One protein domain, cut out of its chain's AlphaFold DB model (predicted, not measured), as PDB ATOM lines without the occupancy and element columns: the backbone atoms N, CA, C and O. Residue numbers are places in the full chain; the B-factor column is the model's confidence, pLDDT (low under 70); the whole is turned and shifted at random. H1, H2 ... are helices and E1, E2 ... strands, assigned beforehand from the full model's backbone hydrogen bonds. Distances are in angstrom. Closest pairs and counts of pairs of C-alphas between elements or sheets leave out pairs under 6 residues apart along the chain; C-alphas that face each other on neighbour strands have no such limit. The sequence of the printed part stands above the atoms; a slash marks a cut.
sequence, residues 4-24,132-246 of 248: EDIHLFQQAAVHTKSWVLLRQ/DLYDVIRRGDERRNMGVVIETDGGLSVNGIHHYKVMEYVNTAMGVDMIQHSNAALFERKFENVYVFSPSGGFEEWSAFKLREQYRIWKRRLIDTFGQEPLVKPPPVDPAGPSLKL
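AT A GLANCE: This is residues 4 to 24 and 132 to 246 of the 248 residues of an uncharacterized protein of Dyadobacter psychrophilus (UniProt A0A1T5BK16). A twisted four-stranded sheet has H1 and H2 over one face and H3 standing up from the other, while the small hairpin E3 and E4 reaches away from edge strand E2. Beyond H3 a long tail sticks out at residues 221 to 241, then comes back so that residues 244 to 245 pair with E3. The 136 printed residues have three named helices and six named strands, in the order H1 E1 E2 E3 E4 H2 E5 E6 H3; the class is mixed, and the sheet, order E2 E1 E5 E6, is antiparallel. The whole is compact, with a radius of gyration of the C-alphas of 16.1 A and spans of 52 by 37 by 29 A.

HOW THE PARTS SIT: H1, residues 4 to 16, is on the sheet of E2 (133 to 138), E1 (18 to 23), E5 (194 to 197) and E6 (203 to 206), at a height of 8.1 A over the sheet. Its closest C-alphas to E5 are those of Gln 10 and Phe 197, 5.6 A apart. Within hydrogen-bond range are N 21 and O 135 of E1 and E2, 2.9 A, N 22 and O 195 of E1 and E5, 2.9 A, and N 196 and O 204 of the hairpin E5 and E6, 2.8 A. E3, residues 147 to 152, and E4, residues 155 to 160, form an antiparallel hairpin, with N 150 and O 157 at 2.8 A. The closest C-alphas of E2 and E4 are those of Val 136 and Gly 160, 4.8 A apart. H2, residues 163 to 174, is on the same face as H1 and touches it, closest at the C-alphas of Ala 12 and Val 166, 5.8 A; they run opposite ways at a steep tilt of 39 degrees. H3, residues 208 to 218, is on the opposite face and stands up from the sheet, its line rising 48 degrees; its closest C-alphas to E5 are those of Ala 208 and Val 194, 7.4 A. Every O i to N i+4 pair is within hydrogen-bond range in H2 and H3; in H1, 8 of 9 are.

IN THESE COORDINATES: H1 begins at C-alpha 4 (21.390, 22.295, 22.190) and is 19.7 A long. E1 measures 16.1 A, E2 14.0 A, E3 15.1 A, E4 16.5 A, H2 16.5 A, E5 9.8 A and E6 9.7 A. H3, 15.0 A long, ends at C-alpha 218 (34.744, 0.979, 6.660).

THE WHOLE: The farthest C-alphas, of Gly 175 and Gly 227, are 53.7 A apart. Residues 25 to 131 are not printed; C-alphas 24 and 132 are 7.8 A apart across this cut. H2 to E5 is a long link of 19 residues. Mean pLDDT of the printed part is 74.3; residues 144 to 160, 182 to 189 and 219 to 246 are under 70.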
ATOM      1  N   GLU A   4      22.795  22.717  22.148       91.75
ATOM      2  CA  GLU A   4      21.390  22.295  22.190       91.75
ATOM      3  C   GLU A   4      20.973  21.415  20.998       91.75
ATOM      4  O   GLU A   4      20.059  20.597  21.119       91.75
ATOM      5  N   ASP A   5      21.669  21.523  19.861       95.81
ATOM      6  CA  ASP A   5      21.348  20.756  18.656       95.81
ATOM      7  C   ASP A   5      21.940  19.335  18.702       95.81
ATOM      8  O   ASP A   5      21.459  18.451  17.992       95.81
ATOM      9  N   ILE A   6      22.946  19.072  19.553       97.00
ATOM     10  CA  ILE A   6      23.608  17.756  19.669       97.00
ATOM     11  C   ILE A   6      22.572  16.665  19.943       97.00
ATOM     12  O   ILE A   6      22.577  15.616  19.291       97.00
ATOM     13  N   HIS A   7      21.649  16.922  20.873       96.81
ATOM     14  CA  HIS A   7      20.635  15.945  21.254       96.81
ATOM     15  C   HIS A   7      19.697  15.593  20.091       96.81
ATOM     16  O   HIS A   7      19.335  14.427  19.927       96.81
ATOM     17  N   LEU A   8      19.358  16.565  19.237       96.62
ATOM     18  CA  LEU A   8      18.524  16.336  18.053       96.62
ATOM     19  C   LEU A   8      19.198  15.370  17.077       96.62
ATOM     20  O   LEU A   8      18.567  14.431  16.594       96.62
ATOM     21  N   PHE A   9      20.496  15.549  16.829       97.75
ATOM     22  CA  PHE A   9      21.255  14.656  15.953       97.75
ATOM     23  C   PHE A   9      21.475  13.266  16.564       97.75
ATOM     24  O   PHE A   9      21.395  12.271  15.840       97.75
ATOM     25  N   GLN A  10      21.683  13.160  17.882       98.19
ATOM     26  CA  GLN A  10      21.716  11.863  18.573       98.19
ATOM     27  C   GLN A  10      20.392  11.111  18.399       98.19
ATOM     28  O   GLN A  10      20.390   9.933  18.034       98.19
ATOM     29  N   GLN A  11      19.261  11.793  18.607       98.00
ATOM     30  CA  GLN A  11      17.939  11.206  18.401       98.00
ATOM     31  C   GLN A  11      17.717  10.802  16.939       98.00
ATOM     32  O   GLN A  11      17.247   9.694  16.687       98.00
ATOM     33  N   ALA A  12      18.108  11.642  15.975       97.38
ATOM     34  CA  ALA A  12      18.004  11.330  14.550       97.38
ATOM     35  C   ALA A  12      18.826  10.082  14.172       97.38
ATOM     36  O   ALA A  12      18.352   9.214  13.429       97.38
ATOM     37  N   ALA A  13      20.041   9.946  14.711       97.88
ATOM     38  CA  ALA A  13      20.905   8.786  14.495       97.88
ATOM     39  C   ALA A  13      20.284   7.490  15.048       97.88
ATOM     40  O   ALA A  13      20.254   6.468  14.354       97.88
ATOM     41  N   VAL A  14      19.711   7.541  16.256       97.81
ATOM     42  CA  VAL A  14      18.990   6.411  16.869       97.81
ATOM     43  C   VAL A  14      17.731   6.063  16.077       97.81
ATOM     44  O   VAL A  14      17.537   4.905  15.701       97.81
ATOM     45  N   HIS A  15      16.900   7.062  15.775       96.94
ATOM     46  CA  HIS A  15      15.630   6.901  15.070       96.94
ATOM     47  C   HIS A  15      15.827   6.260  13.692       96.94
ATOM     48  O   HIS A  15      15.154   5.293  13.331       96.94
ATOM     49  N   THR A  16      16.811   6.749  12.936       95.06
ATOM     50  CA  THR A  16      17.113   6.237  11.594       95.06
ATOM     51  C   THR A  16      18.021   5.005  11.600       95.06
ATOM     52  O   THR A  16      18.228   4.405  10.544       95.06
ATOM     53  N   LYS A  17      18.554   4.603  12.764       95.81
ATOM     54  CA  LYS A  17      19.552   3.529  12.919       95.81
ATOM     55  C   LYS A  17      20.771   3.752  12.015       95.81
ATOM     56  O   LYS A  17      21.214   2.836  11.314       95.81
ATOM     57  N   SER A  18      21.300   4.972  12.023       93.31
ATOM     58  CA  SER A  18      22.375   5.403  11.123       93.31
ATOM     59  C   SER A  18      23.501   6.084  11.886       93.31
ATOM     60  O   SER A  18      23.270   6.739  12.895       93.31
ATOM     61  N   TRP A  19      24.719   5.948  11.375       94.25
ATOM     62  CA  TRP A  19      25.785   6.893  11.662       94.25
ATOM     63  C   TRP A  19      25.462   8.188  10.930       94.25
ATOM     64  O   TRP A  19      25.208   8.159   9.724       94.25
ATOM     65  N   VAL A  20      25.468   9.305  11.647       94.62
ATOM     66  CA  VAL A  20      25.282  10.637  11.065       94.62
ATOM     67  C   VAL A  20      26.573  11.403  11.267       94.62
ATOM     68  O   VAL A  20      27.026  11.569  12.398       94.62
ATOM     69  N   LEU A  21      27.195  11.818  10.170       94.12
ATOM     70  CA  LEU A  21      28.420  12.601  10.192       94.12
ATOM     71  C   LEU A  21      28.088  14.004   9.693       94.12
ATOM     72  O   LEU A  21      27.545  14.159   8.600       94.12
ATOM     73  N   LEU A  22      28.424  15.020  10.481       93.62
ATOM     74  CA  LEU A  22      28.169  16.424  10.167       93.62
ATOM     75  C   LEU A  22      29.485  17.195  10.090       93.62
ATOM     76  O   LEU A  22      30.352  17.051  10.952       93.62
ATOM     77  N   ARG A  23      29.630  18.047   9.078       91.94
ATOM     78  CA  ARG A  23      30.780  18.949   8.966       91.94
ATOM     79  C   ARG A  23      30.710  20.037  10.033       91.94
ATOM     80  O   ARG A  23      29.642  20.388  10.536       91.94
ATOM     81  N   GLN A  24      31.857  20.622  10.352       91.19
ATOM     82  CA  GLN A  24      31.887  21.813  11.191       91.19
ATOM     83  C   GLN A  24      31.388  23.032  10.401       91.19
ATOM     84  O   GLN A  24      32.076  23.554   9.524       91.19
ATOM     85  N   ASP A 132      25.797  21.093   7.100       89.88
ATOM     86  CA  ASP A 132      26.209  20.194   6.026       89.88
ATOM     87  C   ASP A 132      26.401  18.761   6.539       89.88
ATOM     88  O   ASP A 132      27.354  18.468   7.276       89.88
ATOM     89  N   LEU A 133      25.566  17.832   6.073       90.81
ATOM     90  CA  LEU A 133      25.809  16.405   6.279       90.81
ATOM     91  C   LEU A 133      27.039  15.964   5.479       90.81
ATOM     92  O   LEU A 133      27.075  16.088   4.255       90.81
ATOM     93  N   TYR A 134      28.035  15.428   6.182       88.31
ATOM     94  CA  TYR A 134      29.205  14.797   5.578       88.31
ATOM     95  C   TYR A 134      28.836  13.423   5.012       88.31
ATOM     96  O   TYR A 134      29.104  13.146   3.851       88.31
ATOM     97  N   ASP A 135      28.200  12.569   5.817       87.25
ATOM     98  CA  ASP A 135      27.737  11.246   5.383       87.25
ATOM     99  C   ASP A 135      26.608  10.740   6.294       87.25
ATOM    100  O   ASP A 135      26.474  11.163   7.446       87.25
ATOM    101  N   VAL A 136      25.797   9.819   5.778       88.81
ATOM    102  CA  VAL A 136      24.755   9.120   6.539       88.81
ATOM    103  C   VAL A 136      24.805   7.639   6.199       88.81
ATOM    104  O   VAL A 136      24.361   7.207   5.137       88.81
ATOM    105  N   ILE A 137      25.303   6.836   7.133       86.69
ATOM    106  CA  ILE A 137      25.601   5.425   6.892       86.69
ATOM    107  C   ILE A 137      24.658   4.571   7.731       86.69
ATOM    108  O   ILE A 137      24.705   4.596   8.960       86.69
ATOM    109  N   ARG A 138      23.803   3.776   7.083       87.50
ATOM    110  CA  ARG A 138      22.925   2.837   7.791       87.50
ATOM    111  C   ARG A 138      23.771   1.830   8.580       87.50
ATOM    112  O   ARG A 138      24.726   1.268   8.044       87.50
ATOM    113  N   ARG A 139      23.398   1.567   9.836       88.94
ATOM    114  CA  ARG A 139      24.056   0.548  10.666       88.94
ATOM    115  C   ARG A 139      24.096  -0.797   9.934       88.94
ATOM    116  O   ARG A 139      23.069  -1.263   9.443       88.94
ATOM    117  N   GLY A 140      25.265  -1.430   9.899       86.00
ATOM    118  CA  GLY A 140      25.516  -2.689   9.189       86.00
ATOM    119  C   GLY A 140      25.959  -2.527   7.728       86.00
ATOM    120  O   GLY A 140      26.491  -3.478   7.152       86.00
ATOM    121  N   ASP A 141      25.788  -1.343   7.129       81.94
ATOM    122  CA  ASP A 141      26.260  -1.032   5.775       81.94
ATOM    123  C   ASP A 141      27.561  -0.221   5.765       81.94
ATOM    124  O   ASP A 141      27.989   0.237   4.702       81.94
ATOM    125  N   GLU A 142      28.247  -0.088   6.903       84.19
ATOM    126  CA  GLU A 142      29.498   0.673   7.009       84.19
ATOM    127  C   GLU A 142      30.535   0.199   5.988       84.19
ATOM    128  O   GLU A 142      31.304   0.988   5.449       84.19
ATOM    129  N   ARG A 143      30.498  -1.098   5.654       73.81
ATOM    130  CA  ARG A 143      31.400  -1.717   4.676       73.81
ATOM    131  C   ARG A 143      30.995  -1.595   3.216       73.81
ATOM    132  O   ARG A 143      31.790  -1.927   2.339       73.81
ATOM    133  N   ARG A 144      29.756  -1.193   2.955       66.44
ATOM    134  CA  ARG A 144      29.202  -1.071   1.602       66.44
ATOM    135  C   ARG A 144      29.128   0.382   1.155       66.44
ATOM    136  O   ARG A 144      29.165   0.614  -0.045       66.44
ATOM    137  N   ASN A 145      29.006   1.305   2.114       61.56
ATOM    138  CA  ASN A 145      28.751   2.732   1.923       61.56
ATOM    139  C   ASN A 145      27.844   3.005   0.709       61.56
ATOM    140  O   ASN A 145      28.235   3.633  -0.274       61.56
ATOM    141  N   MET A 146      26.653   2.399   0.741       64.00
ATOM    142  CA  MET A 146      25.689   2.510  -0.348       64.00
ATOM    143  C   MET A 146      25.049   3.893  -0.320       64.00
ATOM    144  O   MET A 146      24.620   4.362   0.736       64.00
ATOM    145  N   GLY A 147      24.913   4.496  -1.496       64.50
ATOM    146  CA  GLY A 147      24.220   5.760  -1.651       64.50
ATOM    147  C   GLY A 147      23.296   5.772  -2.859       64.50
ATOM    148  O   GLY A 147      23.457   5.009  -3.813       64.50
ATOM    149  N   VAL A 148      22.304   6.647  -2.793       64.88
ATOM    150  CA  VAL A 148      21.420   6.985  -3.902       64.88
ATOM    151  C   VAL A 148      22.108   8.072  -4.714       64.88
ATOM    152  O   VAL A 148      22.422   9.136  -4.180       64.88
ATOM    153  N   VAL A 149      22.360   7.797  -5.994       66.44
ATOM    154  CA  VAL A 149      22.873   8.791  -6.943       66.44
ATOM    155  C   VAL A 149      21.698   9.637  -7.421       66.44
ATOM    156  O   VAL A 149      20.708   9.091  -7.903       66.44
ATOM    157  N   ILE A 150      21.815  10.953  -7.300       63.09
ATOM    158  CA  ILE A 150      20.802  11.921  -7.718       63.09
ATOM    159  C   ILE A 150      21.481  12.965  -8.590       63.09
ATOM    160  O   ILE A 150      22.489  13.550  -8.201       63.09
ATOM    161  N   GLU A 151      20.925  13.206  -9.767       59.62
ATOM    162  CA  GLU A 151      21.350  14.295 -10.637       59.62
ATOM    163  C   GLU A 151      20.490  15.526 -10.343       59.62
ATOM    164  O   GLU A 151      19.263  15.449 -10.334       59.62
ATOM    165  N   THR A 152      21.119  16.656 -10.026       56.75
ATOM    166  CA  THR A 152      20.427  17.926  -9.748       56.75
ATOM    167  C   THR A 152      21.247  19.084 -10.308       56.75
ATOM    168  O   THR A 152      22.450  19.166 -10.064       56.75
ATOM    169  N   ASP A 153      20.613  19.966 -11.089       49.19
ATOM    170  CA  ASP A 153      21.214  21.172 -11.689       49.19
ATOM    171  C   ASP A 153      22.590  20.952 -12.361       49.19
ATOM    172  O   ASP A 153      23.520  21.750 -12.208       49.19
ATOM    173  N   GLY A 154      22.733  19.850 -13.108       52.62
ATOM    174  CA  GLY A 154      23.956  19.512 -13.848       52.62
ATOM    175  C   GLY A 154      25.105  18.965 -12.990       52.62
ATOM    176  O   GLY A 154      26.242  18.909 -13.459       52.62
ATOM    177  N   GLY A 155      24.837  18.582 -11.737       53.38
ATOM    178  CA  GLY A 155      25.779  17.895 -10.852       53.38
ATOM    179  C   GLY A 155      25.240  16.552 -10.351       53.38
ATOM    180  O   GLY A 155      24.051  16.409 -10.075       53.38
ATOM    181  N   LEU A 156      26.130  15.569 -10.199       55.31
ATOM    182  CA  LEU A 156      25.828  14.303  -9.529       55.31
ATOM    183  C   LEU A 156      26.057  14.454  -8.020       55.31
ATOM    184  O   LEU A 156      27.166  14.762  -7.587       55.31
ATOM    185  N   SER A 157      25.025  14.186  -7.230       59.19
ATOM    186  CA  SER A 157      25.098  14.037  -5.776       59.19
ATOM    187  C   SER A 157      24.928  12.566  -5.416       59.19
ATOM    188  O   SER A 157      24.159  11.854  -6.060       59.19
ATOM    189  N   VAL A 158      25.626  12.089  -4.386       64.06
ATOM    190  CA  VAL A 158      25.321  10.783  -3.794       64.06
ATOM    191  C   VAL A 158      24.993  10.959  -2.331       64.06
ATOM    192  O   VAL A 158      25.793  11.478  -1.559       64.06
ATOM    193  N   ASN A 159      23.811  10.475  -1.978       66.25
ATOM    194  CA  ASN A 159      23.250  10.584  -0.648       66.25
ATOM    195  C   ASN A 159      23.247   9.213   0.011       66.25
ATOM    196  O   ASN A 159      22.817   8.239  -0.602       66.25
ATOM    197  N   GLY A 160      23.657   9.129   1.275       67.38
ATOM    198  CA  GLY A 160      23.430   7.924   2.068       67.38
ATOM    199  C   GLY A 160      21.948   7.527   2.069       67.38
ATOM    200  O   GLY A 160      21.068   8.385   1.996       67.38
ATOM    201  N   ILE A 161      21.643   6.230   2.157       74.38
ATOM    202  CA  ILE A 161      20.264   5.706   2.003       74.38
ATOM    203  C   ILE A 161      19.257   6.368   2.962       74.38
ATOM    204  O   ILE A 161      18.078   6.498   2.640       74.38
ATOM    205  N   HIS A 162      19.704   6.798   4.143       85.88
ATOM    206  CA  HIS A 162      18.862   7.461   5.142       85.88
ATOM    207  C   HIS A 162      19.041   8.982   5.199       85.88
ATOM    208  O   HIS A 162      18.505   9.613   6.105       85.88
ATOM    209  N   HIS A 163      19.750   9.582   4.239       85.38
ATOM    210  CA  HIS A 163      20.034  11.015   4.214       85.38
ATOM    211  C   HIS A 163      18.768  11.866   4.376       85.38
ATOM    212  O   HIS A 163      18.681  12.660   5.308       85.38
ATOM    213  N   TYR A 164      17.754  11.633   3.537       87.94
ATOM    214  CA  TYR A 164      16.502  12.390   3.593       87.94
ATOM    215  C   TYR A 164      15.729  12.185   4.894       87.94
ATOM    216  O   TYR A 164      15.132  13.131   5.384       87.94
ATOM    217  N   LYS A 165      15.794  10.992   5.500       91.81
ATOM    218  CA  LYS A 165      15.141  10.724   6.790       91.81
ATOM    219  C   LYS A 165      15.797  11.502   7.929       91.81
ATOM    220  O   LYS A 165      15.109  11.995   8.812       91.81
ATOM    221  N   VAL A 166      17.128  11.604   7.918       94.00
ATOM    222  CA  VAL A 166      17.869  12.415   8.898       94.00
ATOM    223  C   VAL A 166      17.568  13.897   8.686       94.00
ATOM    224  O   VAL A 166      17.278  14.595   9.652       94.00
ATOM    225  N   MET A 167      17.598  14.358   7.432       93.56
ATOM    226  CA  MET A 167      17.281  15.738   7.063       93.56
ATOM    227  C   MET A 167      15.868  16.132   7.512       93.56
ATOM    228  O   MET A 167      15.708  17.126   8.212       93.56
ATOM    229  N   GLU A 168      14.864  15.323   7.168       94.12
ATOM    230  CA  GLU A 168      13.464  15.532   7.545       94.12
ATOM    231  C   GLU A 168      13.291  15.571   9.067       94.12
ATOM    232  O   GLU A 168      12.677  16.506   9.583       94.12
ATOM    233  N   TYR A 169      13.878  14.612   9.794       95.94
ATOM    234  CA  TYR A 169      13.796  14.561  11.255       95.94
ATOM    235  C   TYR A 169      14.354  15.837  11.897       95.94
ATOM    236  O   TYR A 169      13.688  16.463  12.720       95.94
ATOM    237  N   VAL A 170      15.574  16.229  11.516       96.06
ATOM    238  CA  VAL A 170      16.255  17.379  12.123       96.06
ATOM    239  C   VAL A 170      15.561  18.686  11.746       96.06
ATOM    240  O   VAL A 170      15.247  19.468  12.640       96.06
ATOM    241  N   ASN A 171      15.263  18.916  10.466       95.81
ATOM    242  CA  ASN A 171      14.628  20.165  10.029       95.81
ATOM    243  C   ASN A 171      13.239  20.343  10.654       95.81
ATOM    244  O   ASN A 171      12.915  21.434  11.121       95.81
ATOM    245  N   THR A 172      12.451  19.265  10.743       95.31
ATOM    246  CA  THR A 172      11.138  19.296  11.405       95.31
ATOM    247  C   THR A 172      11.278  19.659  12.880       95.31
ATOM    248  O   THR A 172      10.569  20.537  13.364       95.31
ATOM    249  N   ALA A 173      12.218  19.030  13.594       94.81
ATOM    250  CA  ALA A 173      12.447  19.313  15.009       94.81
ATOM    251  C   ALA A 173      12.960  20.743  15.258       94.81
ATOM    252  O   ALA A 173      12.649  21.336  16.289       94.81
ATOM    253  N   MET A 174      13.726  21.307  14.319       93.75
ATOM    254  CA  MET A 174      14.242  22.677  14.409       93.75
ATOM    255  C   MET A 174      13.241  23.744  13.939       93.75
ATOM    256  O   MET A 174      13.438  24.923  14.231       93.75
ATOM    257  N   GLY A 175      12.195  23.363  13.199       92.88
ATOM    258  CA  GLY A 175      11.229  24.292  12.602       92.88
ATOM    259  C   GLY A 175      11.805  25.155  11.471       92.88
ATOM    260  O   GLY A 175      11.206  26.162  11.097       92.88
ATOM    261  N   VAL A 176      12.977  24.793  10.944       92.56
ATOM    262  CA  VAL A 176      13.651  25.487   9.844       92.56
ATOM    263  C   VAL A 176      14.547  24.508   9.092       92.56
ATOM    264  O   VAL A 176      15.119  23.591   9.684       92.56
ATOM    265  N   ASP A 177      14.709  24.725   7.789       93.44
ATOM    266  CA  ASP A 177      15.529  23.878   6.926       93.44
ATOM    267  C   ASP A 177      17.034  24.129   7.139       93.44
ATOM    268  O   ASP A 177      17.702  24.760   6.315       93.44
ATOM    269  N   MET A 178      17.565  23.666   8.277       94.88
ATOM    270  CA  MET A 178      18.985  23.764   8.637       94.88
ATOM    271  C   MET A 178      19.869  22.820   7.834       94.88
ATOM    272  O   MET A 178      21.024  23.149   7.597       94.88
ATOM    273  N   ILE A 179      19.373  21.646   7.456       93.12
ATOM    274  CA  ILE A 179      20.071  20.711   6.578       93.12
ATOM    275  C   ILE A 179      19.440  20.844   5.203       93.12
ATOM    276  O   ILE A 179      18.288  20.466   5.000       93.12
ATOM    277  N   GLN A 180      20.192  21.400   4.263       86.12
ATOM    278  CA  GLN A 180      19.701  21.674   2.912       86.12
ATOM    279  C   GLN A 180      20.281  20.706   1.888       86.12
ATOM    280  O   GLN A 180      19.703  20.521   0.821       86.12
ATOM    281  N   HIS A 181      21.434  20.099   2.173       75.25
ATOM    282  CA  HIS A 181      22.076  19.169   1.259       75.25
ATOM    283  C   HIS A 181      22.984  18.162   1.968       75.25
ATOM    284  O   HIS A 181      23.431  18.356   3.100       75.25
ATOM    285  N   SER A 182      23.297  17.074   1.265       65.56
ATOM    286  CA  SER A 182      24.487  16.283   1.558       65.56
ATOM    287  C   SER A 182      25.699  16.979   0.957       65.56
ATOM    288  O   SER A 182      25.597  17.756   0.003       65.56
ATOM    289  N   ASN A 183      26.874  16.671   1.477       58.94
ATOM    290  CA  ASN A 183      28.065  16.723   0.659       58.94
ATOM    291  C   ASN A 183      28.467  15.284   0.346       58.94
ATOM    292  O   ASN A 183      28.410  14.416   1.214       58.94
ATOM    293  N   ALA A 184      28.839  15.003  -0.899       51.69
ATOM    294  CA  ALA A 184      29.176  13.649  -1.304       51.69
ATOM    295  C   ALA A 184      30.552  13.243  -0.737       51.69
ATOM    296  O   ALA A 184      31.553  13.257  -1.459       51.69
ATOM    297  N   ALA A 185      30.618  12.817   0.532       50.31
ATOM    298  CA  ALA A 185      31.798  12.129   1.080       50.31
ATOM    299  C   ALA A 185      32.205  10.914   0.223       50.31
ATOM    300  O   ALA A 185      33.364  10.500   0.195       50.31
ATOM    301  N   LEU A 186      31.252  10.372  -0.541       49.62
ATOM    302  CA  LEU A 186      31.465   9.287  -1.487       49.62
ATOM    303  C   LEU A 186      32.343   9.665  -2.694       49.62
ATOM    304  O   LEU A 186      32.984   8.774  -3.249       49.62
ATOM    305  N   PHE A 187      32.467  10.950  -3.049       43.50
ATOM    306  CA  PHE A 187      33.301  11.394  -4.177       43.50
ATOM    307  C   PHE A 187      34.494  12.264  -3.780       43.50
ATOM    308  O   PHE A 187      35.541  12.195  -4.431       43.50
ATOM    309  N   GLU A 188      34.398  13.054  -2.711       50.91
ATOM    310  CA  GLU A 188      35.496  13.932  -2.310       50.91
ATOM    311  C   GLU A 188      36.383  13.278  -1.243       50.91
ATOM    312  O   GLU A 188      36.009  13.130  -0.085       50.91
ATOM    313  N   ARG A 189      37.634  12.953  -1.604       55.78
ATOM    314  CA  ARG A 189      38.695  12.500  -0.671       55.78
ATOM    315  C   ARG A 189      39.186  13.608   0.281       55.78
ATOM    316  O   ARG A 189      40.353  13.617   0.672       55.78
ATOM    317  N   LYS A 190      38.336  14.578   0.615       70.06
ATOM    318  CA  LYS A 190      38.648  15.650   1.560       70.06
ATOM    319  C   LYS A 190      38.116  15.238   2.920       70.06
ATOM    320  O   LYS A 190      36.924  15.307   3.193       70.06
ATOM    321  N   PHE A 191      39.028  14.750   3.749       78.94
ATOM    322  CA  PHE A 191      38.748  14.510   5.154       78.94
ATOM    323  C   PHE A 191      38.893  15.822   5.913       78.94
ATOM    324  O   PHE A 191      39.867  16.554   5.728       78.94
ATOM    325  N   GLU A 192      37.925  16.104   6.766       86.94
ATOM    326  CA  GLU A 192      37.893  17.270   7.636       86.94
ATOM    327  C   GLU A 192      37.434  16.846   9.031       86.94
ATOM    328  O   GLU A 192      37.103  15.680   9.256       86.94
ATOM    329  N   ASN A 193      37.459  17.779   9.977       92.25
ATOM    330  CA  ASN A 193      36.913  17.517  11.298       92.25
ATOM    331  C   ASN A 193      35.386  17.443  11.204       92.25
ATOM    332  O   ASN A 193      34.754  18.300  10.579       92.25
ATOM    333  N   VAL A 194      34.799  16.423  11.824       94.75
ATOM    334  CA  VAL A 194      33.360  16.161  11.774       94.75
ATOM    335  C   VAL A 194      32.815  15.817  13.153       94.75
ATOM    336  O   VAL A 194      33.505  15.238  13.992       94.75
ATOM    337  N   TYR A 195      31.548  16.142  13.356       96.69
ATOM    338  CA  TYR A 195      30.734  15.612  14.438       96.69
ATOM    339  C   TYR A 195      30.163  14.266  14.013       96.69
ATOM    340  O   TYR A 195      29.657  14.140  12.897       96.69
ATOM    341  N   VAL A 196      30.232  13.264  14.885       97.12
ATOM    342  CA  VAL A 196      29.764  11.909  14.597       97.12
ATOM    343  C   VAL A 196      28.756  11.469  15.635       97.12
ATOM    344  O   VAL A 196      29.040  11.451  16.830       97.12
ATOM    345  N   PHE A 197      27.591  11.063  15.147       98.06
ATOM    346  CA  PHE A 197      26.501  10.531  15.946       98.06
ATOM    347  C   PHE A 197      26.324   9.057  15.622       98.06
ATOM    348  O   PHE A 197      26.144   8.685  14.458       98.06
ATOM    349  N   SER A 198      26.409   8.204  16.638       97.19
ATOM    350  CA  SER A 198      26.298   6.763  16.445       97.19
ATOM    351  C   SER A 198      24.832   6.308  16.419       97.19
ATOM    352  O   SER A 198      23.980   6.913  17.078       97.19
ATOM    353  N   PRO A 199      24.524   5.166  15.776       96.69
ATOM    354  CA  PRO A 199      23.193   4.555  15.828       96.69
ATOM    355  C   PRO A 199      22.708   4.198  17.244       96.69
ATOM    356  O   PRO A 199      21.553   3.814  17.412       96.69
ATOM    357  N   SER A 200      23.595   4.231  18.244       96.12
ATOM    358  CA  SER A 200      23.286   3.971  19.653       96.12
ATOM    359  C   SER A 200      23.136   5.252  20.483       96.12
ATOM    360  O   SER A 200      23.026   5.157  21.700       96.12
ATOM    361  N   GLY A 201      23.167   6.432  19.852       94.94
ATOM    362  CA  GLY A 201      23.025   7.730  20.520       94.94
ATOM    363  C   GLY A 201      24.332   8.318  21.053       94.94
ATOM    364  O   GLY A 201      24.305   9.316  21.766       94.94
ATOM    365  N   GLY A 202      25.482   7.729  20.720       97.44
ATOM    366  CA  GLY A 202      26.788   8.295  21.061       97.44
ATOM    367  C   GLY A 202      27.088   9.548  20.240       97.44
ATOM    368  O   GLY A 202      26.604   9.675  19.116       97.44
ATOM    369  N   PHE A 203      27.894  10.447  20.797       97.81
ATOM    370  CA  PHE A 203      28.394  11.646  20.127       97.81
ATOM    371  C   PHE A 203      29.908  11.743  20.312       97.81
ATOM    372  O   PHE A 203      30.408  11.587  21.426       97.81
ATOM    373  N   GLU A 204      30.626  12.003  19.224       97.50
ATOM    374  CA  GLU A 204      32.069  12.213  19.228       97.50
ATOM    375  C   GLU A 204      32.473  13.282  18.209       97.50
ATOM    376  O   GLU A 204      31.887  13.394  17.132       97.50
ATOM    377  N   GLU A 205      33.551  14.003  18.501       96.94
ATOM    378  CA  GLU A 205      34.262  14.802  17.506       96.94
ATOM    379  C   GLU A 205      35.404  13.986  16.914       96.94
ATOM    380  O   GLU A 205      36.278  13.476  17.623       96.94
ATOM    381  N   TRP A 206      35.405  13.828  15.593       95.75
ATOM    382  CA  TRP A 206      36.475  13.142  14.885       95.75
ATOM    383  C   TRP A 206      37.321  14.151  14.130       95.75
ATOM    384  O   TRP A 206      36.818  14.947  13.341       95.75
ATOM    385  N   SER A 207      38.635  14.077  14.337       95.00
ATOM    386  CA  SER A 207      39.581  14.796  13.493       95.00
ATOM    387  C   SER A 207      39.574  14.232  12.072       95.00
ATOM    388  O   SER A 207      39.253  13.059  11.863       95.00
ATOM    389  N   ALA A 208      40.031  15.023  11.101       91.25
ATOM    390  CA  ALA A 208      40.238  14.558   9.727       91.25
ATOM    391  C   ALA A 208      41.062  13.254   9.653       91.25
ATOM    392  O   ALA A 208      40.794  12.382   8.826       91.25
ATOM    393  N   PHE A 209      42.051  13.099  10.542       92.25
ATOM    394  CA  PHE A 209      42.860  11.885  10.643       92.25
ATOM    395  C   PHE A 209      42.040  10.683  11.129       92.25
ATOM    396  O   PHE A 209      42.044   9.644  10.473       92.25
ATOM    397  N   LYS A 210      41.292  10.828  12.233       94.06
ATOM    398  CA  LYS A 210      40.434   9.753  12.759       94.06
ATOM    399  C   LYS A 210      39.357   9.364  11.750       94.06
ATOM    400  O   LYS A 210      39.144   8.178  11.521       94.06
ATOM    401  N   LEU A 211      38.736  10.351  11.104       90.75
ATOM    402  CA  LEU A 211      37.757  10.134  10.045       90.75
ATOM    403  C   LEU A 211      38.357   9.315   8.899       90.75
ATOM    404  O   LEU A 211      37.773   8.318   8.480       90.75
ATOM    405  N   ARG A 212      39.554   9.683   8.432       88.00
ATOM    406  CA  ARG A 212      40.269   8.932   7.396       88.00
ATOM    407  C   ARG A 212      40.520   7.488   7.813       88.00
ATOM    408  O   ARG A 212      40.224   6.585   7.033       88.00
ATOM    409  N   GLU A 213      41.053   7.264   9.009       88.81
ATOM    410  CA  GLU A 213      41.334   5.914   9.507       88.81
ATOM    411  C   GLU A 213      40.051   5.093   9.661       88.81
ATOM    412  O   GLU A 213      40.001   3.941   9.229       88.81
ATOM    413  N   GLN A 214      38.966   5.704  10.141       88.88
ATOM    414  CA  GLN A 214      37.676   5.031  10.220       88.88
ATOM    415  C   GLN A 214      37.151   4.650   8.833       88.88
ATOM    416  O   GLN A 214      36.732   3.510   8.623       88.88
ATOM    417  N   TYR A 215      37.246   5.550   7.852       84.25
ATOM    418  CA  TYR A 215      36.883   5.240   6.470       84.25
ATOM    419  C   TYR A 215      37.787   4.176   5.838       84.25
ATOM    420  O   TYR A 215      37.342   3.526   4.901       84.25
ATOM    421  N   ARG A 216      39.013   3.937   6.328       81.50
ATOM    422  CA  ARG A 216      39.843   2.788   5.903       81.50
ATOM    423  C   ARG A 216      39.406   1.464   6.519       81.50
ATOM    424  O   ARG A 216      39.709   0.418   5.960       81.50
ATOM    425  N   ILE A 217      38.743   1.498   7.671       82.75
ATOM    426  CA  ILE A 217      38.146   0.314   8.303       82.75
ATOM    427  C   ILE A 217      36.800   0.001   7.639       82.75
ATOM    428  O   ILE A 217      36.470  -1.162   7.394       82.75
ATOM    429  N   TRP A 218      36.029   1.049   7.345       79.69
ATOM    430  CA  TRP A 218      34.744   0.979   6.660       79.69
ATOM    431  C   TRP A 218      34.917   0.628   5.173       79.69
ATOM    432  O   TRP A 218      34.333  -0.347   4.718       79.69
ATOM    433  N   LYS A 219      35.810   1.271   4.409       63.34
ATOM    434  CA  LYS A 219      36.194   0.789   3.067       63.34
ATOM    435  C   LYS A 219      37.032  -0.484   3.199       63.34
ATOM    436  O   LYS A 219      38.102  -0.472   3.791       63.34
ATOM    437  N   ARG A 220      36.571  -1.606   2.646       49.28
ATOM    438  CA  ARG A 220      37.289  -2.890   2.723       49.28
ATOM    439  C   ARG A 220      38.688  -2.798   2.078       49.28
ATOM    440  O   ARG A 220      38.856  -2.102   1.078       49.28
ATOM    441  N   ARG A 221      39.651  -3.596   2.588       37.22
ATOM    442  CA  ARG A 221      40.790  -4.111   1.798       37.22
ATOM    443  C   ARG A 221      40.242  -4.503   0.425       37.22
ATOM    444  O   ARG A 221      39.338  -5.338   0.367       37.22
ATOM    445  N   LEU A 222      40.788  -3.918  -0.638       32.50
ATOM    446  CA  LEU A 222      40.731  -4.520  -1.963       32.50
ATOM    447  C   LEU A 222      41.298  -5.936  -1.797       32.50
ATOM    448  O   LEU A 222      42.505  -6.104  -1.648       32.50
ATOM    449  N   ILE A 223      40.435  -6.950  -1.713       33.19
ATOM    450  CA  ILE A 223      40.840  -8.253  -2.222       33.19
ATOM    451  C   ILE A 223      40.841  -8.005  -3.715       33.19
ATOM    452  O   ILE A 223      39.790  -7.753  -4.303       33.19
ATOM    453  N   ASP A 224      42.037  -7.947  -4.274       32.69
ATOM    454  CA  ASP A 224      42.219  -7.976  -5.703       32.69
ATOM    455  C   ASP A 224      41.675  -9.319  -6.211       32.69
ATOM    456  O   ASP A 224      42.345 -10.346  -6.176       32.69
ATOM    457  N   THR A 225      40.392  -9.344  -6.565       33.59
ATOM    458  CA  THR A 225      39.758 -10.449  -7.279       33.59
ATOM    459  C   THR A 225      39.934 -10.254  -8.786       33.59
ATOM    460  O   THR A 225      38.970 -10.354  -9.539       33.59
ATOM    461  N   PHE A 226      41.160 -10.021  -9.266       34.44
ATOM    462  CA  PHE A 226      41.561 -10.530 -10.580       34.44
ATOM    463  C   PHE A 226      41.697 -12.054 -10.491       34.44
ATOM    464  O   PHE A 226      42.800 -12.594 -10.478       34.44
ATOM    465  N   GLY A 227      40.574 -12.774 -10.380       35.53
ATOM    466  CA  GLY A 227      40.682 -14.227 -10.369       35.53
ATOM    467  C   GLY A 227      39.433 -15.077 -10.472       35.53
ATOM    468  O   GLY A 227      39.566 -16.139 -11.064       35.53
ATOM    469  N   GLN A 228      38.256 -14.705  -9.949       35.16
ATOM    470  CA  GLN A 228      37.079 -15.587 -10.057       35.16
ATOM    471  C   GLN A 228      35.745 -14.839 -10.173       35.16
ATOM    472  O   GLN A 228      35.512 -13.833  -9.503       35.16
ATOM    473  N   GLU A 229      34.906 -15.358 -11.073       33.28
ATOM    474  CA  GLU A 229      33.592 -14.854 -11.480       33.28
ATOM    475  C   GLU A 229      32.600 -14.655 -10.314       33.28
ATOM    476  O   GLU A 229      32.672 -15.344  -9.294       33.28
ATOM    477  N   PRO A 230      31.630 -13.729 -10.452       35.25
ATOM    478  CA  PRO A 230      30.658 -13.444  -9.403       35.25
ATOM    479  C   PRO A 230      29.656 -14.595  -9.224       35.25
ATOM    480  O   PRO A 230      28.841 -14.873 -10.099       35.25
ATOM    481  N   LEU A 231      29.645 -15.194  -8.030       37.25
ATOM    482  CA  LEU A 231      28.719 -16.270  -7.645       37.25
ATOM    483  C   LEU A 231      27.260 -15.833  -7.412       37.25
ATOM    484  O   LEU A 231      26.431 -16.669  -7.067       37.25
ATOM    485  N   VAL A 232      26.896 -14.561  -7.598       34.44
ATOM    486  CA  VAL A 232      25.496 -14.119  -7.469       34.44
ATOM    487  C   VAL A 232      25.220 -12.986  -8.458       34.44
ATOM    488  O   VAL A 232      25.803 -11.906  -8.349       34.44
ATOM    489  N   LYS A 233      24.313 -13.217  -9.419       31.02
ATOM    490  CA  LYS A 233      23.769 -12.149 -10.271       31.02
ATOM    491  C   LYS A 233      23.022 -11.139  -9.385       31.02
ATOM    492  O   LYS A 233      22.211 -11.570  -8.564       31.02
ATOM    493  N   PRO A 234      23.259  -9.820  -9.528       36.88
ATOM    494  CA  PRO A 234      22.450  -8.829  -8.831       36.88
ATOM    495  C   PRO A 234      20.973  -8.993  -9.232       36.88
ATOM    496  O   PRO A 234      20.700  -9.334 -10.389       36.88
ATOM    497  N   PRO A 235      20.023  -8.791  -8.300       32.75
ATOM    498  CA  PRO A 235      18.606  -8.862  -8.624       32.75
ATOM    499  C   PRO A 235      18.261  -7.847  -9.727       32.75
ATOM    500  O   PRO A 235      18.902  -6.792  -9.802       32.75
ATOM    501  N   PRO A 236      17.283  -8.160 -10.596       34.28
ATOM    502  CA  PRO A 236      16.890  -7.278 -11.686       34.28
ATOM    503  C   PRO A 236      16.463  -5.912 -11.138       34.28
ATOM    504  O   PRO A 236      15.676  -5.819 -10.198       34.28
ATOM    505  N   VAL A 237      17.037  -4.858 -11.718       41.66
ATOM    506  CA  VAL A 237      16.731  -3.464 -11.388       41.66
ATOM    507  C   VAL A 237      15.378  -3.119 -12.005       41.66
ATOM    508  O   VAL A 237      15.211  -3.243 -13.218       41.66
ATOM    509  N   ASP A 238      14.429  -2.697 -11.173       36.38
ATOM    510  CA  ASP A 238      13.170  -2.090 -11.609       36.38
ATOM    511  C   ASP A 238      13.475  -0.770 -12.351       36.38
ATOM    512  O   ASP A 238      14.081   0.130 -11.756       36.38
ATOM    513  N   PRO A 239      13.107  -0.630 -13.639       40.62
ATOM    514  CA  PRO A 239      13.393   0.564 -14.434       40.62
ATOM    515  C   PRO A 239      12.644   1.827 -13.972       40.62
ATOM    516  O   PRO A 239      12.944   2.905 -14.482       40.62
ATOM    517  N   ALA A 240      11.705   1.730 -13.022       35.44
ATOM    518  CA  ALA A 240      10.944   2.871 -12.505       35.44
ATOM    519  C   ALA A 240      11.419   3.402 -11.131       35.44
ATOM    520  O   ALA A 240      10.862   4.381 -10.633       35.44
ATOM    521  N   GLY A 241      12.440   2.798 -10.507       35.75
ATOM    522  CA  GLY A 241      12.941   3.194  -9.181       35.75
ATOM    523  C   GLY A 241      14.301   3.914  -9.201       35.75
ATOM    524  O   GLY A 241      15.079   3.743 -10.142       35.75
ATOM    525  N   PRO A 242      14.654   4.694  -8.153       37.62
ATOM    526  CA  PRO A 242      15.992   5.270  -8.028       37.62
ATOM    527  C   PRO A 242      17.042   4.151  -8.006       37.62
ATOM    528  O   PRO A 242      17.047   3.292  -7.123       37.62
ATOM    529  N   SER A 243      17.937   4.147  -8.997       40.50
ATOM    530  CA  SER A 243      18.944   3.098  -9.140       40.50
ATOM    531  C   SER A 243      19.938   3.142  -7.976       40.50
ATOM    532  O   SER A 243      20.725   4.085  -7.858       40.50
ATOM    533  N   LEU A 244      19.941   2.105  -7.138       38.16
ATOM    534  CA  LEU A 244      21.013   1.867  -6.175       38.16
ATOM    535  C   LEU A 244      22.265   1.460  -6.954       38.16
ATOM    536  O   LEU A 244      22.306   0.395  -7.572       38.16
ATOM    537  N   LYS A 245      23.293   2.308  -6.941       43.69
ATOM    538  CA  LYS A 245      24.594   1.989  -7.534       43.69
ATOM    539  C   LYS A 245      25.622   1.821  -6.423       43.69
ATOM    540  O   LYS A 245      25.719   2.645  -5.520       43.69
ATOM    541  N   LEU A 246      26.410   0.752  -6.510       38.66
ATOM    542  CA  LEU A 246      27.656   0.638  -5.756       38.66
ATOM    543  C   LEU A 246      28.604   1.729  -6.263       38.66
ATOM    544  O   LEU A 246      28.967   1.738  -7.440       38.66
TER     545      LEU A 246